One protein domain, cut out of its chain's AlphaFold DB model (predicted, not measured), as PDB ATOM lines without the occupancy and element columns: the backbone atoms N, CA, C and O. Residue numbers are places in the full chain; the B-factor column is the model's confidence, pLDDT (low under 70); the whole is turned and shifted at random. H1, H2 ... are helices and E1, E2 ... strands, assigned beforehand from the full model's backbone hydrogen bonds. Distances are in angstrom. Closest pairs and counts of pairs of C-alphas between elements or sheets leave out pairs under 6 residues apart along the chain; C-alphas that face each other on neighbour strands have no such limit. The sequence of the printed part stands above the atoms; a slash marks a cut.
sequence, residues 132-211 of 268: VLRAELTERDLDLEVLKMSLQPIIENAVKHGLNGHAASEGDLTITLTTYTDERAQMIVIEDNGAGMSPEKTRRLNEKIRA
ATOM      1  N   VAL A 132     251.914 268.779 211.074       94.31
ATOM      2  CA  VAL A 132     252.637 267.552 210.751       94.31
ATOM      3  C   VAL A 132     251.666 266.555 210.128       94.31
ATOM      4  O   VAL A 132     250.738 266.089 210.780       94.31
ATOM      5  N   LEU A 133     251.901 266.190 208.867       95.56
ATOM      6  CA  LEU A 133     251.166 265.122 208.189       95.56
ATOM      7  C   LEU A 133     251.994 263.835 208.206       95.56
ATOM      8  O   LEU A 133     253.021 263.741 207.532       95.56
ATOM      9  N   ARG A 134     251.535 262.839 208.961       96.00
ATOM     10  CA  ARG A 134     252.125 261.499 209.025       96.00
ATOM     11  C   ARG A 134     251.289 260.532 208.199       96.00
ATOM     12  O   ARG A 134     250.066 260.544 208.268       96.00
ATOM     13  N   ALA A 135     251.960 259.691 207.423       95.38
ATOM     14  CA  ALA A 135     251.325 258.623 206.665       95.38
ATOM     15  C   ALA A 135     252.036 257.312 206.986       95.38
ATOM     16  O   ALA A 135     253.214 257.150 206.673       95.38
ATOM     17  N   GLU A 136     251.310 256.402 207.618       95.00
ATOM     18  CA  GLU A 136     251.769 255.067 207.993       95.00
ATOM     19  C   GLU A 136     251.136 254.073 207.017       95.00
ATOM     20  O   GLU A 136     250.161 253.388 207.321       95.00
ATOM     21  N   LEU A 137     251.651 254.088 205.787       93.44
ATOM     22  CA  LEU A 137     251.112 253.348 204.650       93.44
ATOM     23  C   LEU A 137     252.189 252.453 204.039       93.44
ATOM     24  O   LEU A 137     253.350 252.853 203.926       93.44
ATOM     25  N   THR A 138     251.797 251.263 203.598       92.12
ATOM     26  CA  THR A 138     252.642 250.390 202.781       92.12
ATOM     27  C   THR A 138     252.579 250.796 201.303       92.12
ATOM     28  O   THR A 138     251.660 251.492 200.872       92.12
ATOM     29  N   GLU A 139     253.519 250.321 200.480       91.00
ATOM     30  CA  GLU A 139     253.479 250.560 199.023       91.00
ATOM     31  C   GLU A 139     252.194 250.035 198.369       91.00
ATOM     32  O   GLU A 139     251.693 250.630 197.417       91.00
ATOM     33  N   ARG A 140     251.621 248.953 198.910       90.44
ATOM     34  CA  ARG A 140     250.348 248.413 198.429       90.44
ATOM     35  C   ARG A 140     249.192 249.374 198.705       90.44
ATOM     36  O   ARG A 140     248.314 249.513 197.858       90.44
ATOM     37  N   ASP A 141     249.212 250.048 199.852       92.44
ATOM     38  CA  ASP A 141     248.172 251.010 200.231       92.44
ATOM     39  C   ASP A 141     248.231 252.260 199.343       92.44
ATOM     40  O   ASP A 141     247.210 252.826 198.963       92.44
ATOM     41  N   LEU A 142     249.435 252.667 198.933       93.38
ATOM     42  CA  LEU A 142     249.647 253.813 198.046       93.38
ATOM     43  C   LEU A 142     249.065 253.628 196.635       93.38
ATOM     44  O   LEU A 142     248.824 254.624 195.946       93.38
ATOM     45  N   ASP A 143     248.840 252.387 196.203       94.25
ATOM     46  CA  ASP A 143     248.264 252.054 194.897       94.25
ATOM     47  C   ASP A 143     246.748 251.821 194.923       94.25
ATOM     48  O   ASP A 143     246.163 251.543 193.876       94.25
ATOM     49  N   LEU A 144     246.098 251.983 196.079       92.56
ATOM     50  CA  LEU A 144     244.643 251.900 196.183       92.56
ATOM     51  C   LEU A 144     243.967 253.003 195.373       92.56
ATOM     52  O   LEU A 144     244.365 254.166 195.448       92.56
ATOM     53  N   GLU A 145     242.927 252.643 194.624       93.19
ATOM     54  CA  GLU A 145     242.093 253.616 193.925       93.19
ATOM     55  C   GLU A 145     241.082 254.232 194.891       93.19
ATOM     56  O   GLU A 145     240.310 253.542 195.555       93.19
ATOM     57  N   VAL A 146     241.092 255.558 194.956       93.38
ATOM     58  CA  VAL A 146     240.214 256.363 195.800       93.38
ATOM     59  C   VAL A 146     239.535 257.429 194.957       93.38
ATOM     60  O   VAL A 146     240.028 257.813 193.893       93.38
ATOM     61  N   LEU A 147     238.389 257.920 195.430       92.50
ATOM     62  CA  LEU A 147     237.721 259.037 194.776       92.50
ATOM     63  C   LEU A 147     238.628 260.269 194.851       92.50
ATOM     64  O   LEU A 147     239.155 260.606 195.915       92.50
ATOM     65  N   LYS A 148     238.805 260.942 193.722       92.06
ATOM     66  CA  LYS A 148     239.586 262.171 193.647       92.06
ATOM     67  C   LYS A 148     238.998 263.239 194.578       92.06
ATOM     68  O   LYS A 148     237.786 263.440 194.590       92.06
ATOM     69  N   MET A 149     239.853 263.962 195.301       91.19
ATOM     70  CA  MET A 149     239.491 264.982 196.295       91.19
ATOM     71  C   MET A 149     238.726 264.425 197.507       91.19
ATOM     72  O   MET A 149     237.974 265.160 198.145       91.19
ATOM     73  N   SER A 150     238.886 263.141 197.840       92.94
ATOM     74  CA  SER A 150     238.211 262.534 198.994       92.94
ATOM     75  C   SER A 150     238.927 262.819 200.316       92.94
ATOM     76  O   SER A 150     238.258 263.031 201.328       92.94
ATOM     77  N   LEU A 151     240.265 262.885 200.327       94.19
ATOM     78  CA  LEU A 151     241.032 263.189 201.543       94.19
ATOM     79  C   LEU A 151     241.034 264.685 201.868       94.19
ATOM     80  O   LEU A 151     241.035 265.070 203.039       94.19
ATOM     81  N   GLN A 152     241.021 265.529 200.832       93.19
ATOM     82  CA  GLN A 152     241.196 266.977 200.953       93.19
ATOM     83  C   GLN A 152     240.215 267.625 201.953       93.19
ATOM     84  O   GLN A 152     240.687 268.310 202.860       93.19
ATOM     85  N   PRO A 153     238.887 267.378 201.909       93.06
ATOM     86  CA  PRO A 153     237.946 267.993 202.848       93.06
ATOM     87  C   PRO A 153     238.216 267.616 204.307       93.06
ATOM     88  O   PRO A 153     237.949 268.401 205.213       93.06
ATOM     89  N   ILE A 154     238.730 266.410 204.554       93.50
ATOM     90  CA  ILE A 154     239.004 265.909 205.904       93.50
ATOM     91  C   ILE A 154     240.261 266.582 206.448       93.50
ATOM     92  O   ILE A 154     240.250 267.096 207.564       93.50
ATOM     93  N   ILE A 155     241.312 266.651 205.631       94.38
ATOM     94  CA  ILE A 155     242.584 267.283 205.995       94.38
ATOM     95  C   ILE A 155     242.409 268.795 206.167       94.38
ATOM     96  O   ILE A 155     242.891 269.360 207.147       94.38
ATOM     97  N   GLU A 156     241.654 269.454 205.286       93.06
ATOM     98  CA  GLU A 156     241.293 270.867 205.441       93.06
ATOM     99  C   GLU A 156     240.516 271.118 206.734       93.06
ATOM    100  O   GLU A 156     240.786 272.089 207.442       93.06
ATOM    101  N   ASN A 157     239.567 270.239 207.073       91.19
ATOM    102  CA  ASN A 157     238.823 270.343 208.323       91.19
ATOM    103  C   ASN A 157     239.733 270.163 209.543       91.19
ATOM    104  O   ASN A 157     239.608 270.942 210.490       91.19
ATOM    105  N   ALA A 158     240.659 269.201 209.510       90.81
ATOM    106  CA  ALA A 158     241.634 268.990 210.576       90.81
ATOM    107  C   ALA A 158     242.530 270.224 210.765       90.81
ATOM    108  O   ALA A 158     242.647 270.724 211.878       90.81
ATOM    109  N   VAL A 159     243.076 270.806 209.689       89.50
ATOM    110  CA  VAL A 159     243.882 272.041 209.768       89.50
ATOM    111  C   VAL A 159     243.059 273.224 210.275       89.50
ATOM    112  O   VAL A 159     243.488 273.958 211.167       89.50
ATOM    113  N   LYS A 160     241.847 273.403 209.742       87.19
ATOM    114  CA  LYS A 160     240.956 274.502 210.120       87.19
ATOM    115  C   LYS A 160     240.531 274.429 211.583       87.19
ATOM    116  O   LYS A 160     240.361 275.472 212.201       87.19
ATOM    117  N   HIS A 161     240.284 273.245 212.130       83.19
ATOM    118  CA  HIS A 161     239.765 273.103 213.492       83.19
ATOM    119  C   HIS A 161     240.850 272.797 214.526       83.19
ATOM    120  O   HIS A 161     240.736 273.267 215.653       83.19
ATOM    121  N   GLY A 162     241.912 272.093 214.142       78.56
ATOM    122  CA  GLY A 162     243.014 271.717 215.023       78.56
ATOM    123  C   GLY A 162     243.857 272.898 215.498       78.56
ATOM    124  O   GLY A 162     244.377 272.861 216.606       78.56
ATOM    125  N   LEU A 163     243.925 273.980 214.714       75.88
ATOM    126  CA  LEU A 163     244.674 275.196 215.065       75.88
ATOM    127  C   LEU A 163     243.796 276.355 215.571       75.88
ATOM    128  O   LEU A 163     244.305 277.445 215.829       75.88
ATOM    129  N   ASN A 164     242.484 276.150 215.728       68.00
ATOM    130  CA  ASN A 164     241.558 277.177 216.213       68.00
ATOM    131  C   ASN A 164     241.245 276.987 217.713       68.00
ATOM    132  O   ASN A 164     240.736 275.945 218.117       68.00
ATOM    133  N   GLY A 165     241.461 278.024 218.535       59.34
ATOM    134  CA  GLY A 165     241.076 278.063 219.959       59.34
ATOM    135  C   GLY A 165     242.241 277.904 220.948       59.34
ATOM    136  O   GLY A 165     243.399 278.049 220.577       59.34
ATOM    137  N   HIS A 166     241.939 277.601 222.220       45.84
ATOM    138  CA  HIS A 166     242.925 277.461 223.313       45.84
ATOM    139  C   HIS A 166     243.957 276.331 223.083       45.84
ATOM    140  O   HIS A 166     245.019 276.354 223.698       45.84
ATOM    141  N   ALA A 167     243.694 275.399 222.156       48.03
ATOM    142  CA  ALA A 167     244.644 274.378 221.698       48.03
ATOM    143  C   ALA A 167     245.791 274.948 220.838       48.03
ATOM    144  O   ALA A 167     246.852 274.342 220.744       48.03
ATOM    145  N   ALA A 168     245.644 276.160 220.282       50.84
ATOM    146  CA  ALA A 168     246.740 276.856 219.606       50.84
ATOM    147  C   ALA A 168     247.919 277.174 220.551       50.84
ATOM    148  O   ALA A 168     249.001 277.509 220.067       50.84
ATOM    149  N   SER A 169     247.720 277.046 221.866       51.34
ATOM    150  CA  SER A 169     248.713 277.310 222.915       51.34
ATOM    151  C   SER A 169     249.562 276.085 223.285       51.34
ATOM    152  O   SER A 169     250.608 276.257 223.902       51.34
ATOM    153  N   GLU A 170     249.150 274.865 222.919       58.25
ATOM    154  CA  GLU A 170     249.769 273.621 223.404       58.25
ATOM    155  C   GLU A 170     250.013 272.628 222.253       58.25
ATOM    156  O   GLU A 170     249.281 271.661 222.066       58.25
ATOM    157  N   GLY A 171     251.076 272.861 221.475       71.88
ATOM    158  CA  GLY A 171     251.666 271.848 220.588       71.88
ATOM    159  C   GLY A 171     251.352 271.958 219.092       71.88
ATOM    160  O   GLY A 171     250.660 272.869 218.624       71.88
ATOM    161  N   ASP A 172     251.938 271.027 218.340       86.12
ATOM    162  CA  ASP A 172     251.794 270.891 216.890       86.12
ATOM    163  C   ASP A 172     250.551 270.062 216.538       86.12
ATOM    164  O   ASP A 172     250.240 269.060 217.194       86.12
ATOM    165  N   LEU A 173     249.861 270.448 215.463       89.88
ATOM    166  CA  LEU A 173     248.769 269.667 214.893       89.88
ATOM    167  C   LEU A 173     249.363 268.486 214.125       89.88
ATOM    168  O   LEU A 173     249.984 268.666 213.081       89.88
ATOM    169  N   THR A 174     249.138 267.274 214.612       93.12
ATOM    170  CA  THR A 174     249.511 266.037 213.929       93.12
ATOM    171  C   THR A 174     248.278 265.406 213.306       93.12
ATOM    172  O   THR A 174     247.324 265.086 214.009       93.12
ATOM    173  N   ILE A 175     248.324 265.204 211.992       94.69
ATOM    174  CA  ILE A 175     247.329 264.467 211.216       94.69
ATOM    175  C   ILE A 175     247.974 263.145 210.803       94.69
ATOM    176  O   ILE A 175     249.006 263.156 210.130       94.69
ATOM    177  N   THR A 176     247.386 262.022 211.198       96.19
ATOM    178  CA  THR A 176     247.906 260.679 210.915       96.19
ATOM    179  C   THR A 176     246.964 259.942 209.976       96.19
ATOM    180  O   THR A 176     245.768 259.846 210.238       96.19
ATOM    181  N   LEU A 177     247.513 259.434 208.875       96.56
ATOM    182  CA  LEU A 177     246.820 258.618 207.887       96.56
ATOM    183  C   LEU A 177     247.286 257.165 208.020       96.56
ATOM    184  O   LEU A 177     248.466 256.875 207.812       96.56
ATOM    185  N   THR A 178     246.362 256.265 208.336       95.44
ATOM    186  CA  THR A 178     246.585 254.813 208.411       95.44
ATOM    187  C   THR A 178     245.587 254.084 207.519       95.44
ATOM    188  O   THR A 178     244.557 254.636 207.118       95.44
ATOM    189  N   THR A 179     245.886 252.830 207.188       92.94
ATOM    190  CA  THR A 179     244.942 251.957 206.486       92.94
ATOM    191  C   THR A 179     244.782 250.640 207.216       92.94
ATOM    192  O   THR A 179     245.720 250.114 207.812       92.94
ATOM    193  N   TYR A 180     243.568 250.106 207.159       89.81
ATOM    194  CA  TYR A 180     243.227 248.802 207.701       89.81
ATOM    195  C   TYR A 180     242.454 248.037 206.642       89.81
ATOM    196  O   TYR A 180     241.544 248.572 206.014       89.81
ATOM    197  N   THR A 181     242.811 246.777 206.439       85.12
ATOM    198  CA  THR A 181     242.043 245.878 205.580       85.12
ATOM    199  C   THR A 181     241.357 244.851 206.465       85.12
ATOM    200  O   THR A 181     242.025 244.186 207.254       85.12
ATOM    201  N   ASP A 182     240.042 244.728 206.322       83.88
ATOM    202  CA  ASP A 182     239.243 243.649 206.907       83.88
ATOM    203  C   ASP A 182     238.529 242.873 205.781       83.88
ATOM    204  O   ASP A 182     238.564 243.282 204.619       83.88
ATOM    205  N   GLU A 183     237.863 241.761 206.098       77.69
ATOM    206  CA  GLU A 183     237.212 240.862 205.129       77.69
ATOM    207  C   GLU A 183     236.166 241.554 204.240       77.69
ATOM    208  O   GLU A 183     235.860 241.077 203.148       77.69
ATOM    209  N   ARG A 184     235.595 242.673 204.701       78.62
ATOM    210  CA  ARG A 184     234.492 243.369 204.020       78.62
ATOM    211  C   ARG A 184     234.922 244.595 203.231       78.62
ATOM    212  O   ARG A 184     234.231 244.958 202.283       78.62
ATOM    213  N   ALA A 185     235.999 245.262 203.638       84.81
ATOM    214  CA  ALA A 185     236.406 246.525 203.040       84.81
ATOM    215  C   ALA A 185     237.830 246.926 203.432       84.81
ATOM    216  O   ALA A 185     238.371 246.514 204.461       84.81
ATOM    217  N   GLN A 186     238.395 247.820 202.625       86.31
ATOM    218  CA  GLN A 186     239.544 248.620 203.016       86.31
ATOM    219  C   GLN A 186     239.079 249.924 203.651       86.31
ATOM    220  O   GLN A 186     238.230 250.633 203.110       86.31
ATOM    221  N   MET A 187     239.657 250.231 204.803       91.38
ATOM    222  CA  MET A 187     239.392 251.433 205.571       91.38
ATOM    223  C   MET A 187     240.611 252.340 205.533       91.38
ATOM    224  O   MET A 187     241.723 251.921 205.857       91.38
ATOM    225  N   ILE A 188     240.377 253.599 205.180       92.88
ATOM    226  CA  ILE A 188     241.345 254.683 205.321       92.88
ATOM    227  C   ILE A 188     240.946 255.460 206.569       92.88
ATOM    228  O   ILE A 188     239.803 255.901 206.690       92.88
ATOM    229  N   VAL A 189     241.879 255.610 207.502       94.38
ATOM    230  CA  VAL A 189     241.644 256.267 208.786       94.38
ATOM    231  C   VAL A 189     242.502 257.523 208.854       94.38
ATOM    232  O   VAL A 189     243.714 257.468 208.651       94.38
ATOM    233  N   ILE A 190     241.851 258.660 209.110       94.62
ATOM    234  CA  ILE A 190     242.491 259.958 209.338       94.62
ATOM    235  C   ILE A 190     242.179 260.384 210.762       94.62
ATOM    236  O   ILE A 190     241.009 260.522 211.121       94.62
ATOM    237  N   GLU A 191     243.223 260.629 211.538       93.25
ATOM    238  CA  GLU A 191     243.124 261.083 212.920       93.25
ATOM    239  C   GLU A 191     243.894 262.388 213.097       93.25
ATOM    240  O   GLU A 191     244.993 262.542 212.563       93.25
ATOM    241  N   ASP A 192     243.328 263.321 213.860       91.88
ATOM    242  CA  ASP A 192     243.990 264.555 214.270       91.88
ATOM    243  C   ASP A 192     243.995 264.690 215.797       91.88
ATOM    244  O   ASP A 192     243.100 264.198 216.485       91.88
ATOM    245  N   ASN A 193     245.015 265.358 216.336       88.81
ATOM    246  CA  ASN A 193     245.124 265.681 217.763       88.81
ATOM    247  C   ASN A 193     244.527 267.062 218.110       88.81
ATOM    248  O   ASN A 193     244.936 267.679 219.095       88.81
ATOM    249  N   GLY A 194     243.600 267.573 217.295       84.56
ATOM    250  CA  GLY A 194     242.946 268.855 217.519       84.56
ATOM    251  C   GLY A 194     241.941 268.832 218.674       84.56
ATOM    252  O   GLY A 194     241.736 267.833 219.360       84.56
ATOM    253  N   ALA A 195     241.235 269.951 218.863       79.56
ATOM    254  CA  ALA A 195     240.257 270.121 219.945       79.56
ATOM    255  C   ALA A 195     239.034 269.174 219.868       79.56
ATOM    256  O   ALA A 195     238.220 269.128 220.792       79.56
ATOM    257  N   GLY A 196     238.883 268.435 218.765       81.56
ATOM    258  CA  GLY A 196     237.761 267.536 218.531       81.56
ATOM    259  C   GLY A 196     236.426 268.254 218.302       81.56
ATOM    260  O   GLY A 196     236.330 269.476 218.169       81.56
ATOM    261  N   MET A 197     235.353 267.468 218.213       84.88
ATOM    262  CA  MET A 197     233.984 267.952 218.019       84.88
ATOM    263  C   MET A 197     233.108 267.588 219.214       84.88
ATOM    264  O   MET A 197     233.298 266.544 219.836       84.88
ATOM    265  N   SER A 198     232.096 268.413 219.509       89.75
ATOM    266  CA  SER A 198     231.127 268.072 220.552       89.75
ATOM    267  C   SER A 198     230.360 266.786 220.194       89.75
ATOM    268  O   SER A 198     230.068 266.556 219.014       89.75
ATOM    269  N   PRO A 199     229.953 265.973 221.188       90.88
ATOM    270  CA  PRO A 199     229.217 264.729 220.940       90.88
ATOM    271  C   PRO A 199     227.942 264.930 220.108       90.88
ATOM    272  O   PRO A 199     227.582 264.101 219.273       90.88
ATOM    273  N   GLU A 200     227.266 266.064 220.293       91.12
ATOM    274  CA  GLU A 200     226.070 266.427 219.532       91.12
ATOM    275  C   GLU A 200     226.368 266.689 218.055       91.12
ATOM    276  O   GLU A 200     225.624 266.224 217.189       91.12
ATOM    277  N   LYS A 201     227.463 267.402 217.759       88.81
ATOM    278  CA  LYS A 201     227.896 267.677 216.386       88.81
ATOM    279  C   LYS A 201     228.302 266.381 215.682       88.81
ATOM    280  O   LYS A 201     227.884 266.164 214.547       88.81
ATOM    281  N   THR A 202     229.029 265.504 216.376       90.19
ATOM    282  CA  THR A 202     229.432 264.182 215.869       90.19
ATOM    283  C   THR A 202     228.219 263.315 215.536       90.19
ATOM    284  O   THR A 202     228.129 262.776 214.436       90.19
ATOM    285  N   ARG A 203     227.236 263.233 216.441       91.06
ATOM    286  CA  ARG A 203     225.999 262.473 216.212       91.06
ATOM    287  C   ARG A 203     225.234 262.968 214.983       91.06
ATOM    288  O   ARG A 203     224.913 262.164 214.116       91.06
ATOM    289  N   ARG A 204     225.018 264.284 214.863       91.50
ATOM    290  CA  ARG A 204     224.320 264.876 213.706       91.50
ATOM    291  C   ARG A 204     225.040 264.611 212.384       91.50
ATOM    292  O   ARG A 204     224.387 264.429 211.360       91.50
ATOM    293  N   LEU A 205     226.374 264.627 212.382       89.00
ATOM    294  CA  LEU A 205     227.160 264.317 211.187       89.00
ATOM    295  C   LEU A 205     226.997 262.844 210.791       89.00
ATOM    296  O   LEU A 205     226.707 262.555 209.634       89.00
ATOM    297  N   ASN A 206     227.096 261.933 211.759       90.19
ATOM    298  CA  ASN A 206     226.939 260.497 211.526       90.19
ATOM    299  C   ASN A 206     225.528 260.130 211.036       90.19
ATOM    300  O   ASN A 206     225.391 259.272 210.168       90.19
ATOM    301  N   GLU A 207     224.487 260.794 211.543       91.31
ATOM    302  CA  GLU A 207     223.106 260.620 211.063       91.31
ATOM    303  C   GLU A 207     222.961 261.011 209.586       91.31
ATOM    304  O   GLU A 207     222.361 260.268 208.813       91.31
ATOM    305  N   LYS A 208     223.563 262.131 209.162       90.44
ATOM    306  CA  LYS A 208     223.537 262.568 207.756       90.44
ATOM    307  C   LYS A 208     224.260 261.604 206.821       90.44
ATOM    308  O   LYS A 208     223.774 261.351 205.721       90.44
ATOM    309  N   ILE A 209     225.406 261.078 207.251       88.25
ATOM    310  CA  ILE A 209     226.184 260.122 206.456       88.25
ATOM    311  C   ILE A 209     225.371 258.837 206.250       88.25
ATOM    312  O   ILE A 209     225.207 258.403 205.116       88.25
ATOM    313  N   ARG A 210     224.764 258.293 207.314       87.00
ATOM    314  CA  ARG A 210     223.944 257.069 207.233       87.00
ATOM    315  C   ARG A 210     222.669 257.247 206.408       87.00
ATOM    316  O   ARG A 210     222.341 256.382 205.611       87.00
ATOM    317  N   ALA A 211     221.984 258.384 206.540       78.12
ATOM    318  CA  ALA A 211     220.773 258.667 205.763       78.12
ATOM    319  C   ALA A 211     221.029 258.785 204.247       78.12
ATOM    320  O   ALA A 211     220.096 258.674 203.457       78.12
TER     321      ALA A 211
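This is residues 132 to 211 of the 268 residues of the protein "Putative sensor-like histidine kinase" of Paenibacillus sp. P1XP2 (UniProt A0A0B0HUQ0). A narrow sheet of three strands, E1, E3 and E4, has one helix, H2, along one face and the other face bare, while the last helix, H4, sticks out from this two-layer body. The 80 printed residues hold four named helices and four named strands, in the order E1 H1 E2 H2 H3 E3 E4 H4. The sheet's order is E1, E3, E4, mixed, and the class is mixed, helices and strands. The whole is loose, with a radius of gyration of the C-alphas of 14.5 A, and spans 39 by 33 by 22 A.

Edge strand E1, residues 132 to 136, is parallel to inner strand E3, residues 173 to 181; N 134 and O 175 are 2.8 A apart, within hydrogen-bond range. H1, residues 139 to 142, only grazes the sheet; its closest C-alpha pair with E3 is Asp 141 and Thr 179, 7.1 A. E2, residues 145 to 147, pairs with no named strand. H2, residues 152 to 162, runs along the strands, over E3 and E4, residues 186 to 192, at a height over the sheet of 9.0 A; the closest C-alphas of H2 and E4 are Ala 158 and Asp 192, 6.2 A. H3, residues 166 to 169, is not on the sheet. E3 and E4 are an antiparallel hairpin, with N 178 and O 189 2.9 A apart. H4, residues 199 to 211, is apart from H2 and E3. In H2 and H4 every O i to N i+4 pair is within hydrogen-bond range; H1 and H3 are too short for one.

E1 begins at C-alpha 132 (252.637, 267.552, 210.751). E3 measures 26.4 A, E4 20.0 A, H2 15.0 A. H4, 18.4 A, ends at C-alpha 211 (220.773, 258.667, 205.763).

Residues 198 to 211 stand free. The printed part has no cut and no long link. Residues 164 to 170 have pLDDT under 70.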